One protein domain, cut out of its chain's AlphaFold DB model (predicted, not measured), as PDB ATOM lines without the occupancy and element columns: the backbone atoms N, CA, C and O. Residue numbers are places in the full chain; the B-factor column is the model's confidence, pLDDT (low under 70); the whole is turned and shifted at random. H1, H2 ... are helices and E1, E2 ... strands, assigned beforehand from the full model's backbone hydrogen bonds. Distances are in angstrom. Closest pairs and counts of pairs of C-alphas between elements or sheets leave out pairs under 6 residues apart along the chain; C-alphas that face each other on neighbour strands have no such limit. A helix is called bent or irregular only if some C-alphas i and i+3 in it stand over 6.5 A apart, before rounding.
ATOM      1  N   ASP A 361      -1.242  37.574  50.983       61.69
ATOM      2  CA  ASP A 361      -2.617  37.856  50.569       61.69
ATOM      3  C   ASP A 361      -2.692  39.005  49.562       61.69
ATOM      4  O   ASP A 361      -3.409  38.895  48.568       61.69
ATOM      5  N   TYR A 362      -1.916  40.080  49.753       67.75
ATOM      6  CA  TYR A 362      -1.852  41.172  48.782       67.75
ATOM      7  C   TYR A 362      -1.267  40.696  47.451       67.75
ATOM      8  O   TYR A 362      -1.835  40.978  46.398       67.75
ATOM      9  N   LEU A 363      -0.147  39.963  47.491       74.56
ATOM     10  CA  LEU A 363       0.519  39.464  46.287       74.56
ATOM     11  C   LEU A 363      -0.392  38.521  45.491       74.56
ATOM     12  O   LEU A 363      -0.534  38.696  44.283       74.56
ATOM     13  N   SER A 364      -1.065  37.586  46.166       81.19
ATOM     14  CA  SER A 364      -2.020  36.673  45.530       81.19
ATOM     15  C   SER A 364      -3.239  37.420  44.970       81.19
ATOM     16  O   SER A 364      -3.666  37.158  43.845       81.19
ATOM     17  N   SER A 365      -3.754  38.426  45.688       81.56
ATOM     18  CA  SER A 365      -4.879  39.260  45.227       81.56
ATOM     19  C   SER A 365      -4.524  40.127  44.017       81.56
ATOM     20  O   SER A 365      -5.343  40.294  43.116       81.56
ATOM     21  N   LEU A 366      -3.305  40.673  43.984       86.00
ATOM     22  CA  LEU A 366      -2.788  41.468  42.872       86.00
ATOM     23  C   LEU A 366      -2.572  40.601  41.628       86.00
ATOM     24  O   LEU A 366      -2.979  40.993  40.535       86.00
ATOM     25  N   ILE A 367      -1.969  39.418  41.793       91.00
ATOM     26  CA  ILE A 367      -1.809  38.444  40.706       91.00
ATOM     27  C   ILE A 367      -3.182  38.059  40.165       91.00
ATOM     28  O   ILE A 367      -3.390  38.136  38.960       91.00
ATOM     29  N   LYS A 368      -4.143  37.737  41.039       92.50
ATOM     30  CA  LYS A 368      -5.520  37.443  40.630       92.50
ATOM     31  C   LYS A 368      -6.113  38.566  39.780       92.50
ATOM     32  O   LYS A 368      -6.625  38.306  38.698       92.50
ATOM     33  N   ASP A 369      -6.043  39.804  40.257       92.12
ATOM     34  CA  ASP A 369      -6.616  40.961  39.565       92.12
ATOM     35  C   ASP A 369      -5.983  41.193  38.182       92.12
ATOM     36  O   ASP A 369      -6.697  41.435  37.210       92.12
ATOM     37  N   ILE A 370      -4.659  41.044  38.074       91.44
ATOM     38  CA  ILE A 370      -3.933  41.143  36.801       91.44
ATOM     39  C   ILE A 370      -4.303  39.989  35.861       91.44
ATOM     40  O   ILE A 370      -4.567  40.219  34.683       91.44
ATOM     41  N   VAL A 371      -4.359  38.755  36.364       90.69
ATOM     42  CA  VAL A 371      -4.672  37.562  35.562       90.69
ATOM     43  C   VAL A 371      -6.120  37.576  35.074       90.69
ATOM     44  O   VAL A 371      -6.374  37.205  33.932       90.69
ATOM     45  N   ILE A 372      -7.065  38.074  35.873       89.81
ATOM     46  CA  ILE A 372      -8.448  38.294  35.430       89.81
ATOM     47  C   ILE A 372      -8.508  39.398  34.366       89.81
ATOM     48  O   ILE A 372      -9.209  39.236  33.368       89.81
ATOM     49  N   GLU A 373      -7.755  40.497  34.525       88.56
ATOM     50  CA  GLU A 373      -7.649  41.541  33.489       88.56
ATOM     51  C   GLU A 373      -7.147  40.953  32.159       88.56
ATOM     52  O   GLU A 373      -7.691  41.267  31.100       88.56
ATOM     53  N   ILE A 374      -6.138  40.081  32.221       86.19
ATOM     54  CA  ILE A 374      -5.574  39.374  31.063       86.19
ATOM     55  C   ILE A 374      -6.612  38.449  30.434       86.19
ATOM     56  O   ILE A 374      -6.880  38.566  29.240       86.19
ATOM     57  N   ASN A 375      -7.226  37.576  31.234       86.50
ATOM     58  CA  ASN A 375      -8.207  36.602  30.765       86.50
ATOM     59  C   ASN A 375      -9.395  37.284  30.071       86.50
ATOM     60  O   ASN A 375      -9.849  36.820  29.036       86.50
ATOM     61  N   ASN A 376      -9.867  38.418  30.598       86.19
ATOM     62  CA  ASN A 376     -10.975  39.173  30.004       86.19
ATOM     63  C   ASN A 376     -10.610  39.859  28.680       86.19
ATOM     64  O   ASN A 376     -11.497  40.168  27.886       86.19
ATOM     65  N   LYS A 377      -9.325  40.157  28.457       84.06
ATOM     66  CA  LYS A 377      -8.850  40.735  27.193       84.06
ATOM     67  C   LYS A 377      -8.648  39.667  26.133       84.06
ATOM     68  O   LYS A 377      -8.984  39.907  24.976       84.06
ATOM     69  N   ASP A 378      -8.110  38.518  26.527       82.12
ATOM     70  CA  ASP A 378      -7.929  37.371  25.650       82.12
ATOM     71  C   ASP A 378      -7.913  36.068  26.472       82.12
ATOM     72  O   ASP A 378      -6.984  35.761  27.223       82.12
ATOM     73  N   HIS A 379      -8.982  35.284  26.313       75.88
ATOM     74  CA  HIS A 379      -9.180  34.019  27.019       75.88
ATOM     75  C   HIS A 379      -8.188  32.929  26.592       75.88
ATOM     76  O   HIS A 379      -7.924  31.994  27.351       75.88
ATOM     77  N   SER A 380      -7.604  33.035  25.393       72.81
ATOM     78  CA  SER A 380      -6.634  32.053  24.896       72.81
ATOM     79  C   SER A 380      -5.290  32.127  25.635       72.81
ATOM     80  O   SER A 380      -4.508  31.175  25.611       72.81
ATOM     81  N   LEU A 381      -5.054  33.206  26.385       76.50
ATOM     82  CA  LEU A 381      -3.791  33.459  27.075       76.50
ATOM     83  C   LEU A 381      -3.591  32.598  28.299       76.50
ATOM     84  O   LEU A 381      -2.479  32.154  28.561       76.50
ATOM     85  N   ILE A 382      -4.666  32.305  29.026       80.88
ATOM     86  CA  ILE A 382      -4.595  31.390  30.168       80.88
ATOM     87  C   ILE A 382      -4.214  29.980  29.688       80.88
ATOM     88  O   ILE A 382      -3.461  29.279  30.362       80.88
ATOM     89  N   LYS A 383      -4.637  29.597  28.475       73.50
ATOM     90  CA  LYS A 383      -4.265  28.336  27.816       73.50
ATOM     91  C   LYS A 383      -2.802  28.305  27.382       73.50
ATOM     92  O   LYS A 383      -2.140  27.293  27.600       73.50
ATOM     93  N   GLU A 384      -2.274  29.395  26.835       73.44
ATOM     94  CA  GLU A 384      -0.843  29.499  26.513       73.44
ATOM     95  C   GLU A 384       0.030  29.531  27.781       73.44
ATOM     96  O   GLU A 384       1.060  28.858  27.843       73.44
ATOM     97  N   LEU A 385      -0.409  30.241  28.826       75.19
ATOM     98  CA  LEU A 385       0.256  30.280  30.132       75.19
ATOM     99  C   LEU A 385       0.309  28.896  30.780       75.19
ATOM    100  O   LEU A 385       1.362  28.517  31.282       75.19
ATOM    101  N   PHE A 386      -0.781  28.125  30.709       73.75
ATOM    102  CA  PHE A 386      -0.793  26.722  31.121       73.75
ATOM    103  C   PHE A 386       0.219  25.897  30.312       73.75
ATOM    104  O   PHE A 386       1.049  25.191  30.875       73.75
ATOM    105  N   GLN A 387       0.225  26.014  28.981       66.25
ATOM    106  CA  GLN A 387       1.186  25.285  28.146       66.25
ATOM    107  C   GLN A 387       2.639  25.623  28.511       66.25
ATOM    108  O   GLN A 387       3.447  24.710  28.672       66.25
ATOM    109  N   LYS A 388       2.960  26.908  28.715       65.62
ATOM    110  CA  LYS A 388       4.308  27.378  29.079       65.62
ATOM    111  C   LYS A 388       4.712  26.997  30.504       65.62
ATOM    112  O   LYS A 388       5.851  26.566  30.705       65.62
ATOM    113  N   SER A 389       3.788  27.054  31.468       61.44
ATOM    114  CA  SER A 389       4.057  26.617  32.844       61.44
ATOM    115  C   SER A 389       4.359  25.118  32.925       61.44
ATOM    116  O   SER A 389       5.114  24.689  33.795       61.44
ATOM    117  N   TYR A 390       3.819  24.327  31.992       54.22
ATOM    118  CA  TYR A 390       4.069  22.890  31.867       54.22
ATOM    119  C   TYR A 390       5.258  22.551  30.944       54.22
ATOM    120  O   TYR A 390       5.886  21.510  31.121       54.22
ATOM    121  N   SER A 391       5.634  23.424  30.005       42.62
ATOM    122  CA  SER A 391       6.721  23.201  29.038       42.62
ATOM    123  C   SER A 391       8.075  23.785  29.472       42.62
ATOM    124  O   SER A 391       8.813  24.274  28.619       42.62
ATOM    125  N   SER A 392       8.410  23.740  30.770       48.50
ATOM    126  CA  SER A 392       9.662  24.228  31.400       48.50
ATOM    127  C   SER A 392       9.813  25.738  31.671       48.50
ATOM    128  O   SER A 392      10.873  26.151  32.125       48.50
ATOM    129  N   ARG A 393       8.765  26.562  31.505       54.91
ATOM    130  CA  ARG A 393       8.775  27.994  31.884       54.91
ATOM    131  C   ARG A 393       7.686  28.325  32.901       54.91
ATOM    132  O   ARG A 393       6.711  29.014  32.605       54.91
ATOM    133  N   LYS A 394       7.868  27.813  34.124       58.34
ATOM    134  CA  LYS A 394       6.952  28.018  35.267       58.34
ATOM    135  C   LYS A 394       6.793  29.494  35.652       58.34
ATOM    136  O   LYS A 394       5.748  29.869  36.179       58.34
ATOM    137  N   ASP A 395       7.777  30.319  35.307       69.31
ATOM    138  CA  ASP A 395       7.839  31.735  35.667       69.31
ATOM    139  C   ASP A 395       7.144  32.665  34.661       69.31
ATOM    140  O   ASP A 395       7.047  33.868  34.888       69.31
ATOM    141  N   GLU A 396       6.610  32.141  33.553       80.88
ATOM    142  CA  GLU A 396       5.984  32.982  32.524       80.88
ATOM    143  C   GLU A 396       4.838  33.837  33.088       80.88
ATOM    144  O   GLU A 396       4.712  35.010  32.743       80.88
ATOM    145  N   LEU A 397       4.044  33.286  34.016       84.62
ATOM    146  CA  LEU A 397       2.981  34.042  34.678       84.62
ATOM    147  C   LEU A 397       3.544  35.201  35.504       84.62
ATOM    148  O   LEU A 397       2.989  36.299  35.477       84.62
ATOM    149  N   ILE A 398       4.660  34.990  36.213       86.62
ATOM    150  CA  ILE A 398       5.267  36.051  37.018       86.62
ATOM    151  C   ILE A 398       5.943  37.099  36.140       86.62
ATOM    152  O   ILE A 398       5.855  38.281  36.459       86.62
ATOM    153  N   TYR A 399       6.554  36.713  35.018       87.88
ATOM    154  CA  TYR A 399       7.084  37.668  34.046       87.88
ATOM    155  C   TYR A 399       5.973  38.505  33.428       87.88
ATOM    156  O   TYR A 399       6.104  39.722  33.349       87.88
ATOM    157  N   LEU A 400       4.843  37.887  33.087       88.00
ATOM    158  CA  LEU A 400       3.681  38.599  32.566       88.00
ATOM    159  C   LEU A 400       3.117  39.593  33.590       88.00
ATOM    160  O   LEU A 400       2.799  40.734  33.249       88.00
ATOM    161  N   VAL A 401       3.039  39.190  34.862       89.75
ATOM    162  CA  VAL A 401       2.651  40.075  35.967       89.75
ATOM    163  C   VAL A 401       3.671  41.202  36.152       89.75
ATOM    164  O   VAL A 401       3.272  42.362  36.239       89.75
ATOM    165  N   LYS A 402       4.979  40.909  36.174       89.25
ATOM    166  CA  LYS A 402       6.053  41.912  36.295       89.25
ATOM    167  C   LYS A 402       5.999  42.920  35.155       89.25
ATOM    168  O   LYS A 402       5.997  44.116  35.420       89.25
ATOM    169  N   ASP A 403       5.861  42.470  33.918       89.25
ATOM    170  CA  ASP A 403       5.752  43.344  32.754       89.25
ATOM    171  C   ASP A 403       4.469  44.188  32.785       89.25
ATOM    172  O   ASP A 403       4.473  45.365  32.416       89.25
ATOM    173  N   ARG A 404       3.355  43.636  33.285       89.56
ATOM    174  CA  ARG A 404       2.131  44.416  33.511       89.56
ATOM    175  C   ARG A 404       2.330  45.503  34.571       89.56
ATOM    176  O   ARG A 404       1.786  46.606  34.434       89.56
ATOM    177  N   LEU A 405       3.099  45.206  35.616       87.69
ATOM    178  CA  LEU A 405       3.495  46.155  36.655       87.69
ATOM    179  C   LEU A 405       4.497  47.196  36.121       87.69
ATOM    180  O   LEU A 405       4.367  48.370  36.447       87.69
ATOM    181  N   VAL A 406       5.403  46.821  35.215       85.38
ATOM    182  CA  VAL A 406       6.257  47.744  34.442       85.38
ATOM    183  C   VAL A 406       5.399  48.682  33.591       85.38
ATOM    184  O   VAL A 406       5.629  49.888  33.581       85.38
ATOM    185  N   TYR A 407       4.341  48.177  32.956       86.62
ATOM    186  CA  TYR A 407       3.364  49.008  32.251       86.62
ATOM    187  C   TYR A 407       2.579  49.937  33.183       86.62
ATOM    188  O   TYR A 407       2.308  51.084  32.830       86.62
ATOM    189  N   SER A 408       2.240  49.479  34.391       83.12
ATOM    190  CA  SER A 408       1.694  50.346  35.443       83.12
ATOM    191  C   SER A 408       2.677  51.469  35.789       83.12
ATOM    192  O   SER A 408       2.277  52.629  35.864       83.12
ATOM    193  N   MET A 409       3.970  51.159  35.921       76.75
ATOM    194  CA  MET A 409       5.020  52.149  36.157       76.75
ATOM    195  C   MET A 409       5.153  53.130  34.985       76.75
ATOM    196  O   MET A 409       5.218  54.333  35.222       76.75
ATOM    197  N   TYR A 410       5.127  52.652  33.737       81.69
ATOM    198  CA  TYR A 410       5.123  53.494  32.537       81.69
ATOM    199  C   TYR A 410       3.921  54.446  32.509       81.69
ATOM    200  O   TYR A 410       4.098  55.651  32.361       81.69
ATOM    201  N   HIS A 411       2.707  53.943  32.749       77.06
ATOM    202  CA  HIS A 411       1.505  54.779  32.802       77.06
ATOM    203  C   HIS A 411       1.524  55.790  33.959       77.06
ATOM    204  O   HIS A 411       0.934  56.861  33.835       77.06
ATOM    205  N   LYS A 412       2.234  55.494  35.056       71.06
ATOM    206  CA  LYS A 412       2.512  56.454  36.142       71.06
ATOM    207  C   LYS A 412       3.659  57.426  35.827       71.06
ATOM    208  O   LYS A 412       3.958  58.282  36.657       71.06
ATOM    209  N   GLY A 413       4.321  57.291  34.678       69.69
ATOM    210  CA  GLY A 413       5.488  58.091  34.292       69.69
ATOM    211  C   GLY A 413       6.783  57.720  35.026       69.69
ATOM    212  O   GLY A 413       7.748  58.470  34.978       69.69
ATOM    213  N   LEU A 414       6.831  56.575  35.717       55.75
ATOM    214  CA  LEU A 414       8.019  56.091  36.438       55.75
ATOM    215  C   LEU A 414       9.075  55.451  35.524       55.75
ATOM    216  O   LEU A 414      10.207  55.235  35.958       55.75
ATOM    217  N   LEU A 415       8.696  55.098  34.297       66.56
ATOM    218  CA  LEU A 415       9.560  54.517  33.273       66.56
ATOM    219  C   LEU A 415       9.281  55.223  31.947       66.56
ATOM    220  O   LEU A 415       8.133  55.539  31.641       66.56
ATOM    221  N   LYS A 416      10.330  55.465  31.156       72.94
ATOM    222  CA  LYS A 416      10.186  55.918  29.766       72.94
ATOM    223  C   LYS A 416       9.794  54.726  28.894       72.94
ATOM    224  O   LYS A 416      10.189  53.606  29.195       72.94
ATOM    225  N   GLU A 417       9.081  54.964  27.796       73.56
ATOM    226  CA  GLU A 417       8.666  53.894  26.868       73.56
ATOM    227  C   GLU A 417       9.861  53.089  26.345       73.56
ATOM    228  O   GLU A 417       9.817  51.868  26.276       73.56
ATOM    229  N   SER A 418      10.980  53.773  26.089       70.88
ATOM    230  CA  SER A 418      12.245  53.166  25.666       70.88
ATOM    231  C   SER A 418      12.900  52.257  26.715       70.88
ATOM    232  O   SER A 418      13.885  51.605  26.398       70.88
ATOM    233  N   ALA A 419      12.426  52.279  27.963       66.50
ATOM    234  CA  ALA A 419      12.911  51.446  29.063       66.50
ATOM    235  C   ALA A 419      11.974  50.259  29.357       66.50
ATOM    236  O   ALA A 419      12.197  49.537  30.327       66.50
ATOM    237  N   ILE A 420      10.910  50.079  28.564       75.31
ATOM    238  CA  ILE A 420      10.031  48.916  28.662       75.31
ATOM    239  C   ILE A 420      10.663  47.780  27.862       75.31
ATOM    240  O   ILE A 420      10.598  47.753  26.634       75.31
ATOM    241  N   GLU A 421      11.247  46.827  28.575       76.31
ATOM    242  CA  GLU A 421      11.660  45.543  28.019       76.31
ATOM    243  C   GLU A 421      10.744  44.457  28.580       76.31
ATOM    244  O   GLU A 421      10.601  44.323  29.796       76.31
ATOM    245  N   TYR A 422      10.087  43.706  27.696       79.38
ATOM    246  CA  TYR A 422       9.212  42.614  28.118       79.38
ATOM    247  C   TYR A 422      10.037  41.384  28.471       79.38
ATOM    248  O   TYR A 422      10.736  40.817  27.623       79.38
ATOM    249  N   SER A 423       9.913  40.964  29.724       79.69
ATOM    250  CA  SER A 423      10.467  39.707  30.218       79.69
ATOM    251  C   SER A 423       9.598  38.522  29.794       79.69
ATOM    252  O   SER A 423      10.109  37.435  29.535       79.69
ATOM    253  N   SER A 424       8.286  38.735  29.682       80.50
ATOM    254  CA  SER A 424       7.326  37.754  29.195       80.50
ATOM    255  C   SER A 424       7.435  37.614  27.685       80.50
ATOM    256  O   SER A 424       7.278  38.574  26.925       80.50
ATOM    257  N   ASP A 425       7.620  36.377  27.229       73.25
ATOM    258  CA  ASP A 425       7.467  36.013  25.822       73.25
ATOM    259  C   ASP A 425       6.133  36.478  25.263       73.25
ATOM    260  O   ASP A 425       6.044  36.902  24.111       73.25
ATOM    261  N   PHE A 426       5.095  36.373  26.084       72.44
ATOM    262  CA  PHE A 426       3.752  36.673  25.659       72.44
ATOM    263  C   PHE A 426       3.591  38.152  25.283       72.44
ATOM    264  O   PHE A 426       3.074  38.459  24.208       72.44
ATOM    265  N   LEU A 427       4.113  39.072  26.098       73.62
ATOM    266  CA  LEU A 427       4.108  40.499  25.768       73.62
ATOM    267  C   LEU A 427       5.142  40.889  24.718       73.62
ATOM    268  O   LEU A 427       4.884  41.818  23.959       73.62
ATOM    269  N   ARG A 428       6.262  40.162  24.599       78.81
ATOM    270  CA  ARG A 428       7.168  40.327  23.448       78.81
ATOM    271  C   ARG A 428       6.456  40.056  22.127       78.81
ATOM    272  O   ARG A 428       6.630  40.813  21.177       78.81
ATOM    273  N   ASN A 429       5.635  39.009  22.085       75.88
ATOM    274  CA  ASN A 429       4.882  38.626  20.893       75.88
ATOM    275  C   ASN A 429       3.603  39.459  20.706       75.88
ATOM    276  O   ASN A 429       3.156  39.645  19.577       75.88
ATOM    277  N   ASN A 430       3.040  39.997  21.794       74.25
ATOM    278  CA  ASN A 430       1.813  40.795  21.798       74.25
ATOM    279  C   ASN A 430       1.991  42.120  22.564       74.25
ATOM    280  O   ASN A 430       1.291  42.368  23.554       74.25
ATOM    281  N   PRO A 431       2.877  43.025  22.108       71.25
ATOM    282  CA  PRO A 431       3.221  44.242  22.849       71.25
ATOM    283  C   PRO A 431       2.024  45.184  23.041       71.25
ATOM    284  O   PRO A 431       2.006  45.978  23.979       71.25
ATOM    285  N   GLY A 432       0.995  45.063  22.191       73.88
ATOM    286  CA  GLY A 432      -0.246  45.839  22.235       73.88
ATOM    287  C   GLY A 432      -1.235  45.472  23.345       73.88
ATOM    288  O   GLY A 432      -2.138  46.264  23.618       73.88
ATOM    289  N   LEU A 433      -1.079  44.322  24.014       78.94
ATOM    290  CA  LEU A 433      -2.067  43.807  24.978       78.94
ATOM    291  C   LEU A 433      -2.366  44.793  26.129       78.94
ATOM    292  O   LEU A 433      -3.495  44.894  26.627       78.94
ATOM    293  N   PHE A 434      -1.350  45.556  26.537       73.19
ATOM    294  CA  PHE A 434      -1.443  46.515  27.637       73.19
ATOM    295  C   PHE A 434      -1.216  47.974  27.240       73.19
ATOM    296  O   PHE A 434      -1.321  48.834  28.105       73.19
ATOM    297  N   GLN A 435      -1.029  48.292  25.955       70.50
ATOM    298  CA  GLN A 435      -0.830  49.683  25.506       70.50
ATOM    299  C   GLN A 435      -2.015  50.604  25.854       70.50
ATOM    300  O   GLN A 435      -1.844  51.801  26.064       70.50
ATOM    301  N   ASN A 436      -3.219  50.034  25.980       66.25
ATOM    302  CA  ASN A 436      -4.433  50.749  26.378       66.25
ATOM    303  C   ASN A 436      -4.822  50.531  27.859       66.25
ATOM    304  O   ASN A 436      -5.906  50.945  28.282       66.25
ATOM    305  N   ALA A 437      -3.988  49.858  28.661       72.75
ATOM    306  CA  ALA A 437      -4.300  49.472  30.038       72.75
ATOM    307  C   ALA A 437      -4.048  50.618  31.035       72.75
ATOM    308  O   ALA A 437      -3.054  50.644  31.752       72.75
ATOM    309  N   LYS A 438      -5.008  51.544  31.143       75.31
ATOM    310  CA  LYS A 438      -4.919  52.730  32.025       75.31
ATOM    311  C   LYS A 438      -4.880  52.429  33.534       75.31
ATOM    312  O   LYS A 438      -4.654  53.339  34.329       75.31
ATOM    313  N   LYS A 439      -5.133  51.183  33.943       81.88
ATOM    314  CA  LYS A 439      -5.121  50.759  35.349       81.88
ATOM    315  C   LYS A 439      -3.681  50.662  35.855       81.88
ATOM    316  O   LYS A 439      -2.853  49.978  35.253       81.88
ATOM    317  N   THR A 440      -3.389  51.321  36.970       79.88
ATOM    318  CA  THR A 440      -2.066  51.357  37.600       79.88
ATOM    319  C   THR A 440      -2.155  50.886  39.043       79.88
ATOM    320  O   THR A 440      -3.144  51.139  39.733       79.88
ATOM    321  N   TYR A 441      -1.093  50.247  39.512       73.12
ATOM    322  CA  TYR A 441      -0.961  49.711  40.858       73.12
ATOM    323  C   TYR A 441       0.039  50.560  41.648       73.12
ATOM    324  O   TYR A 441       1.176  50.728  41.201       73.12
ATOM    325  N   PRO A 442      -0.334  51.107  42.818       55.28
ATOM    326  CA  PRO A 442       0.569  51.946  43.612       55.28
ATOM    327  C   PRO A 442       1.876  51.236  44.001       55.28
ATOM    328  O   PRO A 442       2.930  51.867  44.040       55.28
ATOM    329  N   LEU A 443       1.814  49.912  44.203       57.66
ATOM    330  CA  LEU A 443       2.892  49.099  44.786       57.66
ATOM    331  C   LEU A 443       3.727  48.321  43.760       57.66
ATOM    332  O   LEU A 443       4.527  47.475  44.144       57.66
ATOM    333  N   ASP A 444       3.569  48.597  42.464       67.19
ATOM    334  CA  ASP A 444       4.230  47.867  41.371       67.19
ATOM    335  C   ASP A 444       5.742  47.668  41.548       67.19
ATOM    336  O   ASP A 444       6.216  46.533  41.530       67.19
ATOM    337  N   ARG A 445       6.507  48.733  41.803       59.91
ATOM    338  CA  ARG A 445       7.960  48.637  42.008       59.91
ATOM    339  C   ARG A 445       8.324  47.827  43.256       59.91
ATOM    340  O   ARG A 445       9.311  47.094  43.235       59.91
ATOM    341  N   ALA A 446       7.563  47.969  44.340       51.59
ATOM    342  CA  ALA A 446       7.800  47.230  45.581       51.59
ATOM    343  C   ALA A 446       7.526  45.732  45.389       51.59
ATOM    344  O   ALA A 446       8.307  44.900  45.841       51.59
ATOM    345  N   VAL A 447       6.470  45.401  44.646       64.38
ATOM    346  CA  VAL A 447       6.112  44.029  44.278       64.38
ATOM    347  C   VAL A 447       7.171  43.404  43.370       64.38
ATOM    348  O   VAL A 447       7.612  42.295  43.653       64.38
ATOM    349  N   ILE A 448       7.649  44.116  42.342       69.19
ATOM    350  CA  ILE A 448       8.728  43.629  41.464       69.19
ATOM    351  C   ILE A 448       9.997  43.334  42.281       69.19
ATOM    352  O   ILE A 448      10.508  42.216  42.220       69.19
ATOM    353  N   LYS A 449      10.441  44.280  43.123       54.75
ATOM    354  CA  LYS A 449      11.605  44.100  44.014       54.75
ATOM    355  C   LYS A 449      11.423  42.964  45.019       54.75
ATOM    356  O   LYS A 449      12.401  42.352  45.441       54.75
ATOM    357  N   GLN A 450      10.195  42.712  45.466       61.03
ATOM    358  CA  GLN A 450       9.911  41.592  46.353       61.03
ATOM    359  C   GLN A 450       9.948  40.266  45.597       61.03
ATOM    360  O   GLN A 450      10.559  39.329  46.095       61.03
ATOM    361  N   PHE A 451       9.387  40.192  44.388       68.88
ATOM    362  CA  PHE A 451       9.502  39.009  43.535       68.88
ATOM    363  C   PHE A 451      10.951  38.692  43.153       68.88
ATOM    364  O   PHE A 451      11.277  37.530  42.982       68.88
ATOM    365  N   GLU A 452      11.838  39.683  43.044       66.25
ATOM    366  CA  GLU A 452      13.286  39.461  42.853       66.25
ATOM    367  C   GLU A 452      13.974  38.835  44.078       66.25
ATOM    368  O   GLU A 452      15.029  38.226  43.946       66.25
ATOM    369  N   LYS A 453      13.394  38.991  45.274       53.34
ATOM    370  CA  LYS A 453      13.937  38.484  46.546       53.34
ATOM    371  C   LYS A 453      13.224  37.231  47.059       53.34
ATOM    372  O   LYS A 453      13.635  36.679  48.079       53.34
ATOM    373  N   MET A 454      12.114  36.847  46.431       57.59
ATOM    374  CA  MET A 454      11.350  35.656  46.785       57.59
ATOM    375  C   MET A 454      11.936  34.442  46.076       57.59
ATOM    376  O   MET A 454      12.328  34.518  44.914       57.59
ATOM    377  N   ARG A 455      11.957  33.305  46.769       53.25
ATOM    378  CA  ARG A 455      12.335  32.029  46.151       53.25
ATOM    379  C   ARG A 455      11.243  31.599  45.176       53.25
ATOM    380  O   ARG A 455      10.066  31.841  45.441       53.25
ATOM    381  N   THR A 456      11.595  30.873  44.119       57.22
ATOM    382  CA  THR A 456      10.629  30.359  43.131       57.22
ATOM    383  C   THR A 456       9.470  29.617  43.795       57.22
ATOM    384  O   THR A 456       8.321  29.901  43.482       57.22
ATOM    385  N   ALA A 457       9.739  28.781  44.807       51.81
ATOM    386  CA  ALA A 457       8.702  28.080  45.573       51.81
ATOM    387  C   ALA A 457       7.691  29.021  46.265       51.81
ATOM    388  O   ALA A 457       6.506  28.706  46.353       51.81
ATOM    389  N   GLU A 458       8.143  30.185  46.747       55.09
ATOM    390  CA  GLU A 458       7.290  31.193  47.392       55.09
ATOM    391  C   GLU A 458       6.452  31.963  46.367       55.09
ATOM    392  O   GLU A 458       5.343  32.386  46.679       55.09
ATOM    393  N   ILE A 459       6.977  32.145  45.152       67.25
ATOM    394  CA  ILE A 459       6.273  32.786  44.038       67.25
ATOM    395  C   ILE A 459       5.220  31.833  43.469       67.25
ATOM    396  O   ILE A 459       4.063  32.215  43.332       67.25
ATOM    397  N   THR A 460       5.591  30.581  43.187       66.31
ATOM    398  CA  THR A 460       4.700  29.587  42.571       66.31
ATOM    399  C   THR A 460       3.533  29.192  43.458       66.31
ATOM    400  O   THR A 460       2.551  28.677  42.949       66.31
ATOM    401  N   ALA A 461       3.619  29.418  44.767       72.56
ATOM    402  CA  ALA A 461       2.518  29.140  45.674       72.56
ATOM    403  C   ALA A 461       1.446  30.262  45.670       72.56
ATOM    404  O   ALA A 461       0.429  30.137  46.357       72.56
ATOM    405  N   LEU A 462       1.668  31.396  44.980       79.69
ATOM    406  CA  LEU A 462       0.724  32.529  44.940       79.69
ATOM    407  C   LEU A 462      -0.511  32.256  44.058       79.69
ATOM    408  O   LEU A 462      -1.488  33.010  44.129       79.69
ATOM    409  N   TRP A 463      -0.456  31.197  43.247       86.44
ATOM    410  CA  TRP A 463      -1.523  30.639  42.412       86.44
ATOM    411  C   TRP A 463      -1.373  29.111  42.355       86.44
ATOM    412  O   TRP A 463      -0.331  28.577  42.723       86.44
ATOM    413  N   GLU A 464      -2.382  28.393  41.866       83.25
ATOM    414  CA  GLU A 464      -2.317  26.929  41.747       83.25
ATOM    415  C   GLU A 464      -2.971  26.443  40.448       83.25
ATOM    416  O   GLU A 464      -4.059  26.883  40.084       83.25
ATOM    417  N   TRP A 465      -2.325  25.499  39.755       77.06
ATOM    418  CA  TRP A 465      -2.942  24.743  38.663       77.06
ATOM    419  C   TRP A 465      -3.515  23.431  39.203       77.06
ATOM    420  O   TRP A 465      -2.759  22.554  39.620       77.06
ATOM    421  N   LYS A 466      -4.840  23.265  39.153       70.00
ATOM    422  CA  LYS A 466      -5.526  22.034  39.566       70.00
ATOM    423  C   LYS A 466      -5.952  21.224  38.348       70.00
ATOM    424  O   LYS A 466      -6.735  21.691  37.521       70.00
ATOM    425  N   LEU A 467      -5.457  19.990  38.263       57.84
ATOM    426  CA  LEU A 467      -5.841  19.013  37.245       57.84
ATOM    427  C   LEU A 467      -6.748  17.969  37.887       57.84
ATOM    428  O   LEU A 467      -6.392  17.360  38.892       57.84
ATOM    429  N   SER A 468      -7.927  17.769  37.309       51.81
ATOM    430  CA  SER A 468      -8.922  16.816  37.803       51.81
ATOM    431  C   SER A 468      -9.653  16.145  36.645       51.81
ATOM    432  O   SER A 468      -9.530  16.575  35.497       51.81
ATOM    433  N   ALA A 469     -10.448  15.116  36.946       43.31
ATOM    434  CA  ALA A 469     -11.317  14.474  35.960       43.31
ATOM    435  C   ALA A 469     -12.317  15.459  35.317       43.31
ATOM    436  O   ALA A 469     -12.679  15.291  34.156       43.31
ATOM    437  N   ASP A 470     -12.696  16.523  36.034       48.66
ATOM    438  CA  ASP A 470     -13.662  17.533  35.584       48.66
ATOM    439  C   ASP A 470     -13.035  18.645  34.716       48.66
ATOM    440  O   ASP A 470     -13.739  19.501  34.162       48.66
ATOM    441  N   GLY A 471     -11.705  18.645  34.572       55.72
ATOM    442  CA  GLY A 471     -10.954  19.590  33.747       55.72
ATOM    443  C   GLY A 471      -9.741  20.198  34.449       55.72
ATOM    444  O   GLY A 471      -9.292  19.736  35.504       55.72
ATOM    445  N   ILE A 472      -9.208  21.250  33.824       68.75
ATOM    446  CA  ILE A 472      -8.023  21.987  34.272       68.75
ATOM    447  C   ILE A 472      -8.453  23.369  34.747       68.75
ATOM    448  O   ILE A 472      -9.193  24.063  34.045       68.75
ATOM    449  N   PHE A 473      -7.978  23.763  35.925       79.06
ATOM    450  CA  PHE A 473      -8.363  25.004  36.586       79.06
ATOM    451  C   PHE A 473      -7.127  25.788  37.031       79.06
ATOM    452  O   PHE A 473      -6.195  25.209  37.590       79.06
ATOM    453  N   LEU A 474      -7.138  27.103  36.816       86.50
ATOM    454  CA  LEU A 474      -6.233  28.044  37.475       86.50
ATOM    455  C   LEU A 474      -6.942  28.629  38.696       86.50
ATOM    456  O   LEU A 474      -7.941  29.332  38.553       86.50
ATOM    457  N   ILE A 475      -6.422  28.338  39.881       86.88
ATOM    458  CA  ILE A 475      -6.919  28.844  41.158       86.88
ATOM    459  C   ILE A 475      -6.113  30.089  41.529       86.88
ATOM    460  O   ILE A 475      -4.880  30.065  41.573       86.88
ATOM    461  N   LEU A 476      -6.822  31.182  41.804       88.56
ATOM    462  CA  LEU A 476      -6.265  32.489  42.144       88.56
ATOM    463  C   LEU A 476      -6.910  33.025  43.428       88.56
ATOM    464  O   LEU A 476      -8.081  32.761  43.690       88.56
ATOM    465  N   GLY A 477      -6.181  33.836  44.197       79.56
ATOM    466  CA  GLY A 477      -6.632  34.322  45.508       79.56
ATOM    467  C   GLY A 477      -6.371  33.319  46.640       79.56
ATOM    468  O   GLY A 477      -5.958  32.187  46.401       79.56
ATOM    469  N   SER A 478      -6.581  33.741  47.891       68.12
ATOM    470  CA  SER A 478      -6.110  33.006  49.080       68.12
ATOM    471  C   SER A 478      -7.214  32.547  50.045       68.12
ATOM    472  O   SER A 478      -6.918  31.870  51.032       68.12
ATOM    473  N   GLN A 479      -8.483  32.885  49.791       64.31
ATOM    474  CA  GLN A 479      -9.592  32.667  50.729       64.31
ATOM    475  C   GLN A 479     -10.624  31.662  50.197       64.31
ATOM    476  O   GLN A 479     -11.321  31.959  49.231       64.31
ATOM    477  N   ILE A 480     -10.733  30.497  50.852       53.56
ATOM    478  CA  ILE A 480     -11.617  29.393  50.436       53.56
ATOM    479  C   ILE A 480     -12.964  29.416  51.193       53.56
ATOM    480  O   ILE A 480     -13.980  29.237  50.542       53.56
ATOM    481  N   ASP A 481     -13.002  29.729  52.504       48.31
ATOM    482  CA  ASP A 481     -14.207  29.530  53.350       48.31
ATOM    483  C   ASP A 481     -14.324  30.480  54.586       48.31
ATOM    484  O   ASP A 481     -14.579  30.024  55.700       48.31
ATOM    485  N   SER A 482     -14.121  31.805  54.479       43.06
ATOM    486  CA  SER A 482     -14.372  32.729  55.621       43.06
ATOM    487  C   SER A 482     -15.263  33.925  55.271       43.06
ATOM    488  O   SER A 482     -15.292  34.354  54.122       43.06
ATOM    489  N   GLU A 483     -15.974  34.481  56.263       45.56
ATOM    490  CA  GLU A 483     -16.983  35.546  56.083       45.56
ATOM    491  C   GLU A 483     -16.420  36.928  55.671       45.56
ATOM    492  O   GLU A 483     -17.188  37.805  55.281       45.56
ATOM    493  N   GLU A 484     -15.099  37.157  55.720       51.28
ATOM    494  CA  GLU A 484     -14.531  38.511  55.632       51.28
ATOM    495  C   GLU A 484     -13.601  38.742  54.426       51.28
ATOM    496  O   GLU A 484     -12.534  38.142  54.321       51.28
ATOM    497  N   VAL A 485     -13.991  39.649  53.521       55.59
ATOM    498  CA  VAL A 485     -13.269  39.979  52.274       55.59
ATOM    499  C   VAL A 485     -12.356  41.201  52.454       55.59
ATOM    500  O   VAL A 485     -12.807  42.311  52.784       55.59
ATOM    501  N   ILE A 486     -11.062  41.032  52.166       54.09
ATOM    502  CA  ILE A 486     -10.057  42.105  52.207       54.09
ATOM    503  C   ILE A 486     -10.010  42.803  50.845       54.09
ATOM    504  O   ILE A 486      -9.934  42.152  49.809       54.09
ATOM    505  N   LYS A 487     -10.064  44.138  50.848       55.22
ATOM    506  CA  LYS A 487     -10.122  44.989  49.651       55.22
ATOM    507  C   LYS A 487      -8.836  45.809  49.515       55.22
ATOM    508  O   LYS A 487      -8.353  46.345  50.507       55.22
ATOM    509  N   TYR A 488      -8.337  45.932  48.292       58.50
ATOM    510  CA  TYR A 488      -7.125  46.649  47.896       58.50
ATOM    511  C   TYR A 488      -7.417  47.577  46.715       58.50
ATOM    512  O   TYR A 488      -8.382  47.357  45.988       58.50
ATOM    513  N   HIS A 489      -6.582  48.593  46.488       59.16
ATOM    514  CA  HIS A 489      -6.870  49.656  45.521       59.16
ATOM    515  C   HIS A 489      -5.879  49.697  44.348       59.16
ATOM    516  O   HIS A 489      -4.678  49.467  44.490       59.16
ATOM    517  N   SER A 490      -6.416  50.035  43.181       63.66
ATOM    518  CA  SER A 490      -5.713  50.415  41.951       63.66
ATOM    519  C   SER A 490      -6.239  51.781  41.490       63.66
ATOM    520  O   SER A 490      -7.255  52.245  42.006       63.66
ATOM    521  N   SER A 491      -5.621  52.414  40.489       63.06
ATOM    522  CA  SER A 491      -6.068  53.737  40.007       63.06
ATOM    523  C   SER A 491      -7.488  53.776  39.437       63.06
ATOM    524  O   SER A 491      -8.047  54.856  39.281       63.06
ATOM    525  N   THR A 492      -8.077  52.624  39.105       63.91
ATOM    526  CA  THR A 492      -9.399  52.551  38.465       63.91
ATOM    527  C   THR A 492     -10.399  51.674  39.219       63.91
ATOM    528  O   THR A 492     -11.468  51.396  38.682       63.91
ATOM    529  N   GLY A 493     -10.076  51.189  40.423       67.38
ATOM    530  CA  GLY A 493     -11.000  50.342  41.182       67.38
ATOM    531  C   GLY A 493     -10.362  49.509  42.290       67.38
ATOM    532  O   GLY A 493      -9.171  49.634  42.584       67.38
ATOM    533  N   VAL A 494     -11.183  48.641  42.884       67.62
ATOM    534  CA  VAL A 494     -10.842  47.795  44.035       67.62
ATOM    535  C   VAL A 494     -10.698  46.329  43.620       67.62
ATOM    536  O   VAL A 494     -11.526  45.829  42.864       67.62
ATOM    537  N   PHE A 495      -9.692  45.635  44.151       74.88
ATOM    538  CA  PHE A 495      -9.492  44.185  44.021       74.88
ATOM    539  C   PHE A 495      -9.443  43.510  45.400       74.88
ATOM    540  O   PHE A 495      -9.348  44.196  46.413       74.88
ATOM    541  N   ASN A 496      -9.581  42.183  45.480       77.31
ATOM    542  CA  ASN A 496      -9.753  41.485  46.763       77.31
ATOM    543  C   ASN A 496      -9.085  40.100  46.805       77.31
ATOM    544  O   ASN A 496      -8.585  39.631  45.785       77.31
ATOM    545  N   ASN A 497      -9.132  39.432  47.958       73.12
ATOM    546  CA  ASN A 497      -8.501  38.129  48.214       73.12
ATOM    547  C   ASN A 497      -9.405  36.892  48.029       73.12
ATOM    548  O   ASN A 497      -8.949  35.776  48.284       73.12
ATOM    549  N   GLN A 498     -10.653  37.054  47.572       83.19
ATOM    550  CA  GLN A 498     -11.567  35.923  47.342       83.19
ATOM    551  C   GLN A 498     -11.002  34.948  46.304       83.19
ATOM    552  O   GLN A 498     -10.400  35.393  45.321       83.19
ATOM    553  N   ARG A 499     -11.201  33.643  46.514       85.69
ATOM    554  CA  ARG A 499     -10.802  32.617  45.547       85.69
ATOM    555  C   ARG A 499     -11.596  32.764  44.250       85.69
ATOM    556  O   ARG A 499     -12.814  32.884  44.277       85.69
ATOM    557  N   GLU A 500     -10.885  32.715  43.134       88.38
ATOM    558  CA  GLU A 500     -11.435  32.648  41.783       88.38
ATOM    559  C   GLU A 500     -10.846  31.430  41.072       88.38
ATOM    560  O   GLU A 500      -9.646  31.161  41.180       88.38
ATOM    561  N   GLU A 501     -11.689  30.692  40.353       88.19
ATOM    562  CA  GLU A 501     -11.286  29.509  39.592       88.19
ATOM    563  C   GLU A 501     -11.576  29.721  38.109       88.19
ATOM    564  O   GLU A 501     -12.728  29.822  37.686       88.19
ATOM    565  N   ILE A 502     -10.521  29.768  37.297       87.00
ATOM    566  CA  ILE A 502     -10.634  29.894  35.844       87.00
ATOM    567  C   ILE A 502     -10.506  28.497  35.235       87.00
ATOM    568  O   ILE A 502      -9.430  27.898  35.274       87.00
ATOM    569  N   ARG A 503     -11.597  27.970  34.670       82.25
ATOM    570  CA  ARG A 503     -11.602  26.694  33.935       82.25
ATOM    571  C   ARG A 503     -10.997  26.873  32.542       82.25
ATOM    572  O   ARG A 503     -11.328  27.829  31.847       82.25
ATOM    573  N   LEU A 504     -10.159  25.929  32.115       72.62
ATOM    574  CA  LEU A 504      -9.552  25.925  30.786       72.62
ATOM    575  C   LEU A 504     -10.251  24.943  29.857       72.62
ATOM    576  O   LEU A 504     -10.324  23.747  30.139       72.62
ATOM    577  N   GLU A 505     -10.668  25.448  28.701       60.44
ATOM    578  CA  GLU A 505     -11.130  24.631  27.582       60.44
ATOM    579  C   GLU A 505      -9.931  24.277  26.681       60.44
ATOM    580  O   GLU A 505      -9.438  25.068  25.865       60.44
TER     581      GLU A 505
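AT A GLANCE: This is residues 361 to 505 of the 1118 residues of an uncharacterized protein of Halocella sp. SP3-1 (UniProt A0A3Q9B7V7). One helix, H1, runs through the middle of this domain and is covered on three sides: a small sheet of three strands, E1, E2 and E5, along one side, the hairpin E3 and E4 near its residues 361 to 370, and H3 crossing it on a third. H2 lies over the same face of the sheet as H1 but runs across its strands, while H4 and H6 pack on opposite sides of H3. The printed part has 145 residues, with seven named helices followed along the chain by five named strands, a mixed class of helices and strands. The larger sheet has the order E1, E2, E5 and the smaller one E3, E4, and both are antiparallel. The whole is compact, with a radius of gyration of the C-alphas of 14.8 A and spans of 46 by 36 by 29 A.

HOW THE PARTS SIT: H1, residues 361 to 377, touches H3, residues 396 to 411, with its residues 367 to 371 alone; their lines are about perpendicular at 86 degrees, and the closest C-alphas are those of Ile 367 and Val 401, 6.7 A apart. H1 and H2, residues 380 to 390, only just touch, and only at the corner by their link, with 3 pairs of C-alphas within 8 A. H3 is the hub, touching four helices. H2 touches H3 at a steep tilt of 50 degrees, opposite ways, closest at the C-alphas of Leu 385 and Leu 397, 6.5 A. H4, residues 425 to 429, touches H3, closest at the C-alphas of Leu 400 and Leu 427, 7.1 A. H5, residues 431 to 434, is close to H3 but not clearly touching, the C-alphas of Tyr 407 and Phe 434 being 7.1 A apart. H6, residues 444 to 451, touches H3 at a shallow tilt of 27 degrees, opposite ways, closest at the C-alphas of Leu 405 and Asp 444, 5.1 A. H7, residues 456 to 460, touches no helix. E1, residues 463 to 468, and E2, residues 471 to 476, form a hairpin, with N 466 and O 473 at 2.8 A, within hydrogen-bond range. E3, residues 487 to 490, and E4, residues 493 to 496, form another, with N 488 and O 495 at 2.8 A; the closest C-alphas of H1 and E4 are those of Ser 365 and Asn 496, 5.6 A. E5, residues 500 to 504, is the antiparallel neighbour of E2, with N 474 and O 502 at 2.9 A. H1 is on the sheet E1, E2, E5 at a height of 8.5 A, over E2 and E5 and along the strands, at 20 degrees to E2 on the local plane. H2 is on the same face at 9.9 A, across the strands at 87 degrees to E2 on the local plane; H2 and the sheet make two layers, a helix on one face of a sheet. Every O i to N i+4 pair is within hydrogen-bond range in H1, H2, H3, H4, H6 and H7; H5 is too short for such a pair, and its one O i to N i+3 pair is not within range.

IN THESE COORDINATES: H1 begins at C-alpha 361, (-2.617, 37.856, 50.569), and is 24.4 A long. H2 is 15.7 A long and H3 22.3 A, ending at C-alpha 411, (1.505, 54.779, 32.802). H4 measures 6.1 A and H5 7.1 A; H5 is irregular, its C-alphas 431 and 434 being 7.1 A apart. H6 measures 10.5 A and H7 6.0 A. E1 is 16.3 A, E2 16.1 A, E3 10.4 A, E4 10.5 A and E5 13.0 A long, and E5 ends at C-alpha 504, (-9.552, 25.925, 30.786).

THE WHOLE: The two C-alphas farthest apart, those of Lys 416 and Ala 469, are 47.1 A from each other. The printed part has no cut. The link from H3 to H4, residues 412 to 424, is long. The mean pLDDT of the printed part is 71.8, and 59 residues are under 70, among them residues 387 to 395, 442 to 460 and 478 to 494.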